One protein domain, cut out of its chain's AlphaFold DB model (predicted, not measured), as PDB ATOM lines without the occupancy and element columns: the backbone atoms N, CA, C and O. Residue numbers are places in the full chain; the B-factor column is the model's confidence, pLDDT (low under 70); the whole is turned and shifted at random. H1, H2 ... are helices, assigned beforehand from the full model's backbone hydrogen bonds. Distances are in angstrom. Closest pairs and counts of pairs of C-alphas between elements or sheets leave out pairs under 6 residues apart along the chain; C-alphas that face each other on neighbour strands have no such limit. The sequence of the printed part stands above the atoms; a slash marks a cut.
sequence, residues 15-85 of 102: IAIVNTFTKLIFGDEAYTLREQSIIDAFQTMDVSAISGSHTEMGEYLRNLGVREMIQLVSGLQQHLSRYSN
ATOM      1  N   ILE A  15     -28.082  20.906 -25.817       92.06
ATOM      2  CA  ILE A  15     -28.777  21.051 -27.101       92.06
ATOM      3  C   ILE A  15     -28.452  19.907 -28.070       92.06
ATOM      4  O   ILE A  15     -29.340  19.438 -28.777       92.06
ATOM      5  N   ALA A  16     -27.205  19.424 -28.108       92.12
ATOM      6  CA  ALA A  16     -26.847  18.291 -28.960       92.12
ATOM      7  C   ALA A  16     -27.549  16.997 -28.510       92.12
ATOM      8  O   ALA A  16     -28.017  16.233 -29.353       92.12
ATOM      9  N   ILE A  17     -27.680  16.786 -27.198       93.62
ATOM     10  CA  ILE A  17     -28.416  15.646 -26.634       93.62
ATOM     11  C   ILE A  17     -29.900  15.743 -26.998       93.62
ATOM     12  O   ILE A  17     -30.454  14.806 -27.566       93.62
ATOM     13  N   VAL A  18     -30.524  16.898 -26.750       94.50
ATOM     14  CA  VAL A  18     -31.948  17.125 -27.043       94.50
ATOM     15  C   VAL A  18     -32.248  16.941 -28.532       94.50
ATOM     16  O   VAL A  18     -33.237  16.295 -28.880       94.50
ATOM     17  N   ASN A  19     -31.386  17.434 -29.423       95.31
ATOM     18  CA  ASN A  19     -31.547  17.238 -30.866       95.31
ATOM     19  C   ASN A  19     -31.454  15.756 -31.257       95.31
ATOM     20  O   ASN A  19     -32.268  15.278 -32.044       95.31
ATOM     21  N   THR A  20     -30.508  15.019 -30.668       94.62
ATOM     22  CA  THR A  20     -30.363  13.571 -30.891       94.62
ATOM     23  C   THR A  20     -31.609  12.817 -30.430       94.62
ATOM     24  O   THR A  20     -32.144  11.986 -31.158       94.62
ATOM     25  N   PHE A  21     -32.132  13.150 -29.249       94.62
ATOM     26  CA  PHE A  21     -33.368  12.561 -28.731       94.62
ATOM     27  C   PHE A  21     -34.576  12.912 -29.590       94.62
ATOM     28  O   PHE A  21     -35.421  12.061 -29.831       94.62
ATOM     29  N   THR A  22     -34.636  14.135 -30.111       94.62
ATOM     30  CA  THR A  22     -35.685  14.553 -31.045       94.62
ATOM     31  C   THR A  22     -35.652  13.694 -32.313       94.62
ATOM     32  O   THR A  22     -36.695  13.219 -32.756       94.62
ATOM     33  N   LYS A  23     -34.463  13.412 -32.858       95.31
ATOM     34  CA  LYS A  23     -34.297  12.492 -33.993       95.31
ATOM     35  C   LYS A  23     -34.747  11.066 -33.677       95.31
ATOM     36  O   LYS A  23     -35.518  10.512 -34.453       95.31
ATOM     37  N   LEU A  24     -34.340  10.508 -32.533       93.19
ATOM     38  CA  LEU A  24     -34.798   9.186 -32.077       93.19
ATOM     39  C   LEU A  24     -36.323   9.143 -31.939       93.19
ATOM     40  O   LEU A  24     -36.973   8.237 -32.449       93.19
ATOM     41  N   ILE A  25     -36.901  10.167 -31.307       93.00
ATOM     42  CA  ILE A  25     -38.346  10.327 -31.155       93.00
ATOM     43  C   ILE A  25     -39.021  10.306 -32.521       93.00
ATOM     44  O   ILE A  25     -40.033   9.635 -32.652       93.00
ATOM     45  N   PHE A  26     -38.521  11.014 -33.530       94.19
ATOM     46  CA  PHE A  26     -39.166  11.083 -34.846       94.19
ATOM     47  C   PHE A  26     -38.753   9.974 -35.825       94.19
ATOM     48  O   PHE A  26     -39.349   9.891 -36.897       94.19
ATOM     49  N   GLY A  27     -37.819   9.097 -35.448       88.38
ATOM     50  CA  GLY A  27     -37.358   7.984 -36.279       88.38
ATOM     51  C   GLY A  27     -36.424   8.399 -37.421       88.38
ATOM     52  O   GLY A  27     -36.441   7.771 -38.473       88.38
ATOM     53  N   ASP A  28     -35.634   9.463 -37.249       86.88
ATOM     54  CA  ASP A  28     -34.562   9.805 -38.194       86.88
ATOM     55  C   ASP A  28     -33.369   8.872 -37.958       86.88
ATOM     56  O   ASP A  28     -32.869   8.813 -36.841       86.88
ATOM     57  N   GLU A  29     -32.922   8.130 -38.971       81.06
ATOM     58  CA  GLU A  29     -31.839   7.141 -38.846       81.06
ATOM     59  C   GLU A  29     -30.456   7.698 -39.237       81.06
ATOM     60  O   GLU A  29     -29.433   7.029 -39.064       81.06
ATOM     61  N   ALA A  30     -30.392   8.930 -39.754       89.81
ATOM     62  CA  ALA A  30     -29.146   9.555 -40.184       89.81
ATOM     63  C   ALA A  30     -28.452  10.283 -39.016       89.81
ATOM     64  O   ALA A  30     -28.609  11.494 -38.803       89.81
ATOM     65  N   TYR A  31     -27.635   9.532 -38.273       90.62
ATOM     66  CA  TYR A  31     -26.869  10.042 -37.134       90.62
ATOM     67  C   TYR A  31     -25.411  10.341 -37.487       90.62
ATOM     68  O   TYR A  31     -24.674   9.502 -38.009       90.62
ATOM     69  N   THR A  32     -24.963  11.535 -37.118       91.25
ATOM     70  CA  THR A  32     -23.547  11.914 -37.106       91.25
ATOM     71  C   THR A  32     -22.768  11.118 -36.053       91.25
ATOM     72  O   THR A  32     -23.346  10.620 -35.092       91.25
ATOM     73  N   LEU A  33     -21.434  11.063 -36.166       89.19
ATOM     74  CA  LEU A  33     -20.571  10.400 -35.169       89.19
ATOM     75  C   LEU A  33     -20.792  10.932 -33.741       89.19
ATOM     76  O   LEU A  33     -20.738  10.179 -32.770       89.19
ATOM     77  N   ARG A  34     -21.080  12.233 -33.614       88.62
ATOM     78  CA  ARG A  34     -21.414  12.853 -32.327       88.62
ATOM     79  C   ARG A  34     -22.749  12.344 -31.786       88.62
ATOM     80  O   ARG A  34     -22.834  12.049 -30.601       88.62
ATOM     81  N   GLU A  35     -23.777  12.271 -32.625       91.62
ATOM     82  CA  GLU A  35     -25.101  11.767 -32.237       91.62
ATOM     83  C   GLU A  35     -25.036  10.276 -31.883       91.62
ATOM     84  O   GLU A  35     -25.596   9.876 -30.870       91.62
ATOM     85  N   GLN A  36     -24.258   9.480 -32.623       91.00
ATOM     86  CA  GLN A  36     -23.988   8.077 -32.282       91.00
ATOM     87  C   GLN A  36     -23.325   7.947 -30.905       91.00
ATOM     88  O   GLN A  36     -23.797   7.181 -30.077       91.00
ATOM     89  N   SER A  37     -22.329   8.783 -30.592       89.44
ATOM     90  CA  SER A  37     -21.696   8.777 -29.261       89.44
ATOM     91  C   SER A  37     -22.684   9.105 -28.128       89.44
ATOM     92  O   SER A  37     -22.544   8.610 -27.012       89.44
ATOM     93  N   ILE A  38     -23.684   9.953 -28.398       91.31
ATOM     94  CA  ILE A  38     -24.762  10.271 -27.449       91.31
ATOM     95  C   ILE A  38     -25.687   9.062 -27.271       91.31
ATOM     96  O   ILE A  38     -26.069   8.768 -26.141       91.31
ATOM     97  N   ILE A  39     -26.025   8.368 -28.361       91.44
ATOM     98  CA  ILE A  39     -26.855   7.155 -28.355       91.44
ATOM     99  C   ILE A  39     -26.158   6.028 -27.586       91.44
ATOM    100  O   ILE A  39     -26.771   5.429 -26.705       91.44
ATOM    101  N   ASP A  40     -24.871   5.798 -27.839       88.69
ATOM    102  CA  ASP A  40     -24.078   4.787 -27.137       88.69
ATOM    103  C   ASP A  40     -24.007   5.098 -25.636       88.69
ATOM    104  O   ASP A  40     -24.273   4.246 -24.788       88.69
ATOM    105  N   ALA A  41     -23.720   6.352 -25.277       88.31
ATOM    106  CA  ALA A  41     -23.709   6.768 -23.878       88.31
ATOM    107  C   ALA A  41     -25.091   6.610 -23.223       88.31
ATOM    108  O   ALA A  41     -25.180   6.142 -22.088       88.31
ATOM    109  N   PHE A  42     -26.169   6.925 -23.944       89.12
ATOM    110  CA  PHE A  42     -27.537   6.707 -23.483       89.12
ATOM    111  C   PHE A  42     -27.819   5.221 -23.208       89.12
ATOM    112  O   PHE A  42     -28.359   4.908 -22.148       89.12
ATOM    113  N   GLN A  43     -27.376   4.301 -24.070       86.12
ATOM    114  CA  GLN A  43     -27.500   2.854 -23.839       86.12
ATOM    115  C   GLN A  43     -26.748   2.384 -22.580       86.12
ATOM    116  O   GLN A  43     -27.226   1.505 -21.864       86.12
ATOM    117  N   THR A  44     -25.585   2.971 -22.281       84.00
ATOM    118  CA  THR A  44     -24.768   2.576 -21.115       84.00
ATOM    119  C   THR A  44     -25.273   3.104 -19.771       84.00
ATOM    120  O   THR A  44     -24.853   2.603 -18.729       84.00
ATOM    121  N   MET A  45     -26.179   4.088 -19.754       81.19
ATOM    122  CA  MET A  45     -26.704   4.718 -18.531       81.19
ATOM    123  C   MET A  45     -27.721   3.863 -17.753       81.19
ATOM    124  O   MET A  45     -28.582   4.393 -17.055       81.19
ATOM    125  N   ASP A  46     -27.598   2.540 -17.832       61.97
ATOM    126  CA  ASP A  46     -28.494   1.585 -17.173       61.97
ATOM    127  C   ASP A  46     -29.950   1.722 -17.643       61.97
ATOM    128  O   ASP A  46     -30.913   1.405 -16.942       61.97
ATOM    129  N   VAL A  47     -30.131   2.124 -18.904       61.47
ATOM    130  CA  VAL A  47     -31.409   1.983 -19.606       61.47
ATOM    131  C   VAL A  47     -31.531   0.542 -20.104       61.47
ATOM    132  O   VAL A  47     -31.881   0.276 -21.247       61.47
ATOM    133  N   SER A  48     -31.216  -0.413 -19.223       54.09
ATOM    134  CA  SER A  48     -31.076  -1.841 -19.515       54.09
ATOM    135  C   SER A  48     -32.385  -2.475 -20.020       54.09
ATOM    136  O   SER A  48     -32.368  -3.577 -20.563       54.09
ATOM    137  N   ALA A  49     -33.513  -1.765 -19.881       53.38
ATOM    138  CA  ALA A  49     -34.804  -2.109 -20.474       53.38
ATOM    139  C   ALA A  49     -34.888  -1.811 -21.984       53.38
ATOM    140  O   ALA A  49     -35.689  -2.430 -22.677       53.38
ATOM    141  N   ILE A  50     -34.055  -0.910 -22.510       64.00
ATOM    142  CA  ILE A  50     -33.947  -0.613 -23.938       64.00
ATOM    143  C   ILE A  50     -32.721  -1.345 -24.479       64.00
ATOM    144  O   ILE A  50     -31.705  -0.759 -24.833       64.00
ATOM    145  N   SER A  51     -32.835  -2.667 -24.589       58.84
ATOM    146  CA  SER A  51     -31.953  -3.462 -25.464       58.84
ATOM    147  C   SER A  51     -32.345  -3.319 -26.944       58.84
ATOM    148  O   SER A  51     -32.067  -4.191 -27.764       58.84
ATOM    149  N   GLY A  52     -33.073  -2.250 -27.257       62.78
ATOM    150  CA  GLY A  52     -33.905  -2.133 -28.430       62.78
ATOM    151  C   GLY A  52     -33.304  -1.278 -29.532       62.78
ATOM    152  O   GLY A  52     -32.396  -0.473 -29.321       62.78
ATOM    153  N   SER A  53     -33.868  -1.457 -30.719       83.81
ATOM    154  CA  SER A  53     -33.697  -0.601 -31.891       83.81
ATOM    155  C   SER A  53     -33.839   0.896 -31.558       83.81
ATOM    156  O   SER A  53     -34.472   1.276 -30.570       83.81
ATOM    157  N   HIS A  54     -33.314   1.779 -32.417       89.50
ATOM    158  CA  HIS A  54     -33.527   3.232 -32.294       89.50
ATOM    159  C   HIS A  54     -35.014   3.605 -32.159       89.50
ATOM    160  O   HIS A  54     -35.352   4.568 -31.472       89.50
ATOM    161  N   THR A  55     -35.908   2.805 -32.748       88.44
ATOM    162  CA  THR A  55     -37.362   2.923 -32.598       88.44
ATOM    163  C   THR A  55     -37.806   2.790 -31.141       88.44
ATOM    164  O   THR A  55     -38.515   3.657 -30.642       88.44
ATOM    165  N   GLU A  56     -37.357   1.752 -30.431       88.75
ATOM    166  CA  GLU A  56     -37.718   1.512 -29.024       88.75
ATOM    167  C   GLU A  56     -37.150   2.598 -28.101       88.75
ATOM    168  O   GLU A  56     -37.814   3.032 -27.158       88.75
ATOM    169  N   MET A  57     -35.952   3.107 -28.411       90.44
ATOM    170  CA  MET A  57     -35.404   4.289 -27.735       90.44
ATOM    171  C   MET A  57     -36.287   5.520 -27.948       90.44
ATOM    172  O   MET A  57     -36.571   6.249 -26.999       90.44
ATOM    173  N   GLY A  58     -36.737   5.749 -29.182       91.69
ATOM    174  CA  GLY A  58     -37.647   6.836 -29.523       91.69
ATOM    175  C   GLY A  58     -38.981   6.735 -28.783       91.69
ATOM    176  O   GLY A  58     -39.454   7.730 -28.237       91.69
ATOM    177  N   GLU A  59     -39.569   5.541 -28.712       91.25
ATOM    178  CA  GLU A  59     -40.805   5.281 -27.965       91.25
ATOM    179  C   GLU A  59     -40.637   5.518 -26.464       91.25
ATOM    180  O   GLU A  59     -41.474   6.179 -25.848       91.25
ATOM    181  N   TYR A  60     -39.534   5.053 -25.878       91.25
ATOM    182  CA  TYR A  60     -39.206   5.350 -24.489       91.25
ATOM    183  C   TYR A  60     -39.119   6.859 -24.241       91.25
ATOM    184  O   TYR A  60     -39.782   7.374 -23.343       91.25
ATOM    185  N   LEU A  61     -38.365   7.583 -25.076       92.25
ATOM    186  CA  LEU A  61     -38.196   9.033 -24.954       92.25
ATOM    187  C   LEU A  61     -39.525   9.788 -25.106       92.25
ATOM    188  O   LEU A  61     -39.737  10.783 -24.415       92.25
ATOM    189  N   ARG A  62     -40.433   9.314 -25.971       92.50
ATOM    190  CA  ARG A  62     -41.790   9.871 -26.133       92.50
ATOM    191  C   ARG A  62     -42.662   9.693 -24.890       92.50
ATOM    192  O   ARG A  62     -43.532  10.524 -24.650       92.50
ATOM    193  N   ASN A  63     -42.448   8.619 -24.135       92.69
ATOM    194  CA  ASN A  63     -43.237   8.291 -22.948       92.69
ATOM    195  C   ASN A  63     -42.719   8.967 -21.667       92.69
ATOM    196  O   ASN A  63     -43.413   8.941 -20.652       92.69
ATOM    197  N   LEU A  64     -41.532   9.582 -21.699       90.81
ATOM    198  CA  LEU A  64     -40.985  10.317 -20.560       90.81
ATOM    199  C   LEU A  64     -41.734  11.630 -20.312       90.81
ATOM    200  O   LEU A  64     -41.961  12.434 -21.218       90.81
ATOM    201  N   GLY A  65     -42.023  11.914 -19.042       93.25
ATOM    202  CA  GLY A  65     -42.414  13.249 -18.621       93.25
ATOM    203  C   GLY A  65     -41.252  14.242 -18.731       93.25
ATOM    204  O   GLY A  65     -40.075  13.889 -18.649       93.25
ATOM    205  N   VAL A  66     -41.572  15.535 -18.830       92.88
ATOM    206  CA  VAL A  66     -40.567  16.614 -18.958       92.88
ATOM    207  C   VAL A  66     -39.530  16.587 -17.826       92.88
ATOM    208  O   VAL A  66     -38.348  16.820 -18.060       92.88
ATOM    209  N   ARG A  67     -39.950  16.279 -16.590       94.31
ATOM    210  CA  ARG A  67     -39.030  16.186 -15.443       94.31
ATOM    211  C   ARG A  67     -38.019  15.054 -15.601       94.31
ATOM    212  O   ARG A  67     -36.846  15.256 -15.301       94.31
ATOM    213  N   GLU A  68     -38.469  13.899 -16.071       91.94
ATOM    214  CA  GLU A  68     -37.615  12.731 -16.288       91.94
ATOM    215  C   GLU A  68     -36.652  12.988 -17.451       91.94
ATOM    216  O   GLU A  68     -35.463  12.709 -17.331       91.94
ATOM    217  N   MET A  69     -37.127  13.644 -18.517       93.00
ATOM    218  CA  MET A  69     -36.286  14.090 -19.632       93.00
ATOM    219  C   MET A  69     -35.151  15.011 -19.162       93.00
ATOM    220  O   MET A  69     -33.995  14.799 -19.517       93.00
ATOM    221  N   ILE A  70     -35.444  16.007 -18.318       92.88
ATOM    222  CA  ILE A  70     -34.420  16.920 -17.779       92.88
ATOM    223  C   ILE A  70     -33.369  16.152 -16.965       92.88
ATOM    224  O   ILE A  70     -32.170  16.408 -17.101       92.88
ATOM    225  N   GLN A  71     -33.803  15.204 -16.127       92.62
ATOM    226  CA  GLN A  71     -32.895  14.378 -15.326       92.62
ATOM    227  C   GLN A  71     -32.020  13.480 -16.204       92.62
ATOM    228  O   GLN A  71     -30.811  13.412 -15.982       92.62
ATOM    229  N   LEU A  72     -32.609  12.857 -17.225       91.75
ATOM    230  CA  LEU A  72     -31.904  12.011 -18.181       91.75
ATOM    231  C   LEU A  72     -30.844  12.803 -18.953       91.75
ATOM    232  O   LEU A  72     -29.681  12.407 -18.977       91.75
ATOM    233  N   VAL A  73     -31.220  13.947 -19.531       92.88
ATOM    234  CA  VAL A  73     -30.301  14.812 -20.286       92.88
ATOM    235  C   VAL A  73     -29.161  15.306 -19.393       92.88
ATOM    236  O   VAL A  73     -27.998  15.246 -19.793       92.88
ATOM    237  N   SER A  74     -29.467  15.726 -18.162       91.94
ATOM    238  CA  SER A  74     -28.453  16.161 -17.192       91.94
ATOM    239  C   SER A  74     -27.492  15.026 -16.830       91.94
ATOM    240  O   SER A  74     -26.277  15.226 -16.786       91.94
ATOM    241  N   GLY A  75     -28.019  13.823 -16.593       91.44
ATOM    242  CA  GLY A  75     -27.215  12.638 -16.305       91.44
ATOM    243  C   GLY A  75     -26.314  12.255 -17.479       91.44
ATOM    244  O   GLY A  75     -25.129  11.989 -17.276       91.44
ATOM    245  N   LEU A  76     -26.835  12.312 -18.706       90.50
ATOM    246  CA  LEU A  76     -26.095  11.983 -19.923       90.50
ATOM    247  C   LEU A  76     -24.998  12.996 -20.221       90.50
ATOM    248  O   LEU A  76     -23.875  12.618 -20.549       90.50
ATOM    249  N   GLN A  77     -25.272  14.282 -20.012       90.38
ATOM    250  CA  GLN A  77     -24.256  15.319 -20.114       90.38
ATOM    251  C   GLN A  77     -23.129  15.109 -19.092       90.38
ATOM    252  O   GLN A  77     -21.951  15.228 -19.439       90.38
ATOM    253  N   GLN A  78     -23.463  14.770 -17.842       89.06
ATOM    254  CA  GLN A  78     -22.469  14.462 -16.808       89.06
ATOM    255  C   GLN A  78     -21.667  13.203 -17.138       89.06
ATOM    256  O   GLN A  78     -20.452  13.186 -16.932       89.06
ATOM    257  N   HIS A  79     -22.326  12.169 -17.662       87.06
ATOM    258  CA  HIS A  79     -21.685  10.942 -18.112       87.06
ATOM    259  C   HIS A  79     -20.677  11.259 -19.224       87.06
ATOM    260  O   HIS A  79     -19.478  11.088 -19.028       87.06
ATOM    261  N   LEU A  80     -21.114  11.875 -20.323       85.69
ATOM    262  CA  LEU A  80     -20.249  12.253 -21.445       85.69
ATOM    263  C   LEU A  80     -19.088  13.174 -21.032       85.69
ATOM    264  O   LEU A  80     -17.961  12.992 -21.489       85.69
ATOM    265  N   SER A  81     -19.328  14.114 -20.113       83.31
ATOM    266  CA  SER A  81     -18.279  15.003 -19.586       83.31
ATOM    267  C   SER A  81     -17.223  14.260 -18.762       83.31
ATOM    268  O   SER A  81     -16.062  14.667 -18.733       83.31
ATOM    269  N   ARG A  82     -17.594  13.167 -18.081       75.88
ATOM    270  CA  ARG A  82     -16.630  12.310 -17.381       75.88
ATOM    271  C   ARG A  82     -15.815  11.485 -18.367       75.88
ATOM    272  O   ARG A  82     -14.602  11.432 -18.200       75.88
ATOM    273  N   TYR A  83     -16.445  10.913 -19.398       64.69
ATOM    274  CA  TYR A  83     -15.768  10.079 -20.402       64.69
ATOM    275  C   TYR A  83     -14.798  10.867 -21.290       64.69
ATOM    276  O   TYR A  83     -13.699  10.382 -21.558       64.69
ATOM    277  N   SER A  84     -15.107  12.123 -21.641       54.94
ATOM    278  CA  SER A  84     -14.151  12.982 -22.362       54.94
ATOM    279  C   SER A  84     -12.905  13.333 -21.529       54.94
ATOM    280  O   SER A  84     -11.912  13.811 -22.072       54.94
ATOM    281  N   ASN A  85     -12.947  13.124 -20.209       49.12
ATOM    282  CA  ASN A  85     -11.847  13.406 -19.288       49.12
ATOM    283  C   ASN A  85     -11.020  12.155 -18.922       49.12
ATOM    284  O   ASN A  85     -10.024  12.279 -18.212       49.12
TER     285      ASN A  85
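Overview. This is residues 15 to 85 of the 102 residues of an uncharacterized protein of Halioglobus japonicus (UniProt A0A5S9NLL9). The long helix H4 crosses two shorter helices, H1 and H2, and these with H3 make a small cluster of crossed helices rather than a side-by-side bundle. H1 is the hub: H2 packs on its first part and H3 on its last part, while H2 and H3 stay apart. The printed part has 71 residues with four named helices, in the order H1, H2, H3, H4, and no named strand; the class is all helix. It is compact, with a radius of gyration of the C-alphas of 11.2 A, and spans 31 by 27 by 23 A.

Arrangement. H4, residues 66 to 83, touches H1, residues 15 to 26, at a steep tilt of 57 degrees, opposite ways. H4 touches H1 with residues 73 to 77 alone, and H1 touches H4 with residues 17 to 18 alone; the closest C-alphas of the two helices are those of Ile 17 and Val 73, 6.7 A apart. With residues 76 to 80 alone, H4 touches residues 38 to 42 of H2, residues 33 to 44, about perpendicular at 74 degrees; the closest C-alphas, of Phe 42 and Leu 76, are 6.5 A apart. H1 touches H2 about perpendicular at 78 degrees, through residues 16 to 20 of H1 and 35 to 39 of H2 alone, with the C-alphas of Thr 20 and Glu 35 closest at 5.7 A. Residues 21 to 26 of H1 alone touch H3, residues 54 to 63, also about perpendicular at 78 degrees; the C-alphas of Ile 25 and Gly 58 are closest, 3.9 A apart. H3 and H4 are close but not clearly touching, with the C-alphas of Leu 61 and Met 69 closest at 7.6 A. Every O i to N i+4 pair is within hydrogen-bond range in H1, H2, H3 and H4.

Along the chain. H4 runs 25.7 A from C-alpha 66 at (-40.567, 16.614, -18.958) to C-alpha 83 at (-15.768, 10.079, -20.402). H1 begins at C-alpha 15 at (-28.777, 21.051, -27.101) and is 16.3 A long, H2 16.6 A and H3 14.4 A.

Size, cuts and confidence. The two C-alphas farthest apart, of Asn 63 and Asn 85, are 32.0 A from each other. The printed part has no cut. The link from H3 to H4 is tight, and those from H1 to H2 and from H2 to H3 are short. The mean pLDDT of the printed part is 85.8; it is under 70 in residues 46 to 52 and 83 to 85.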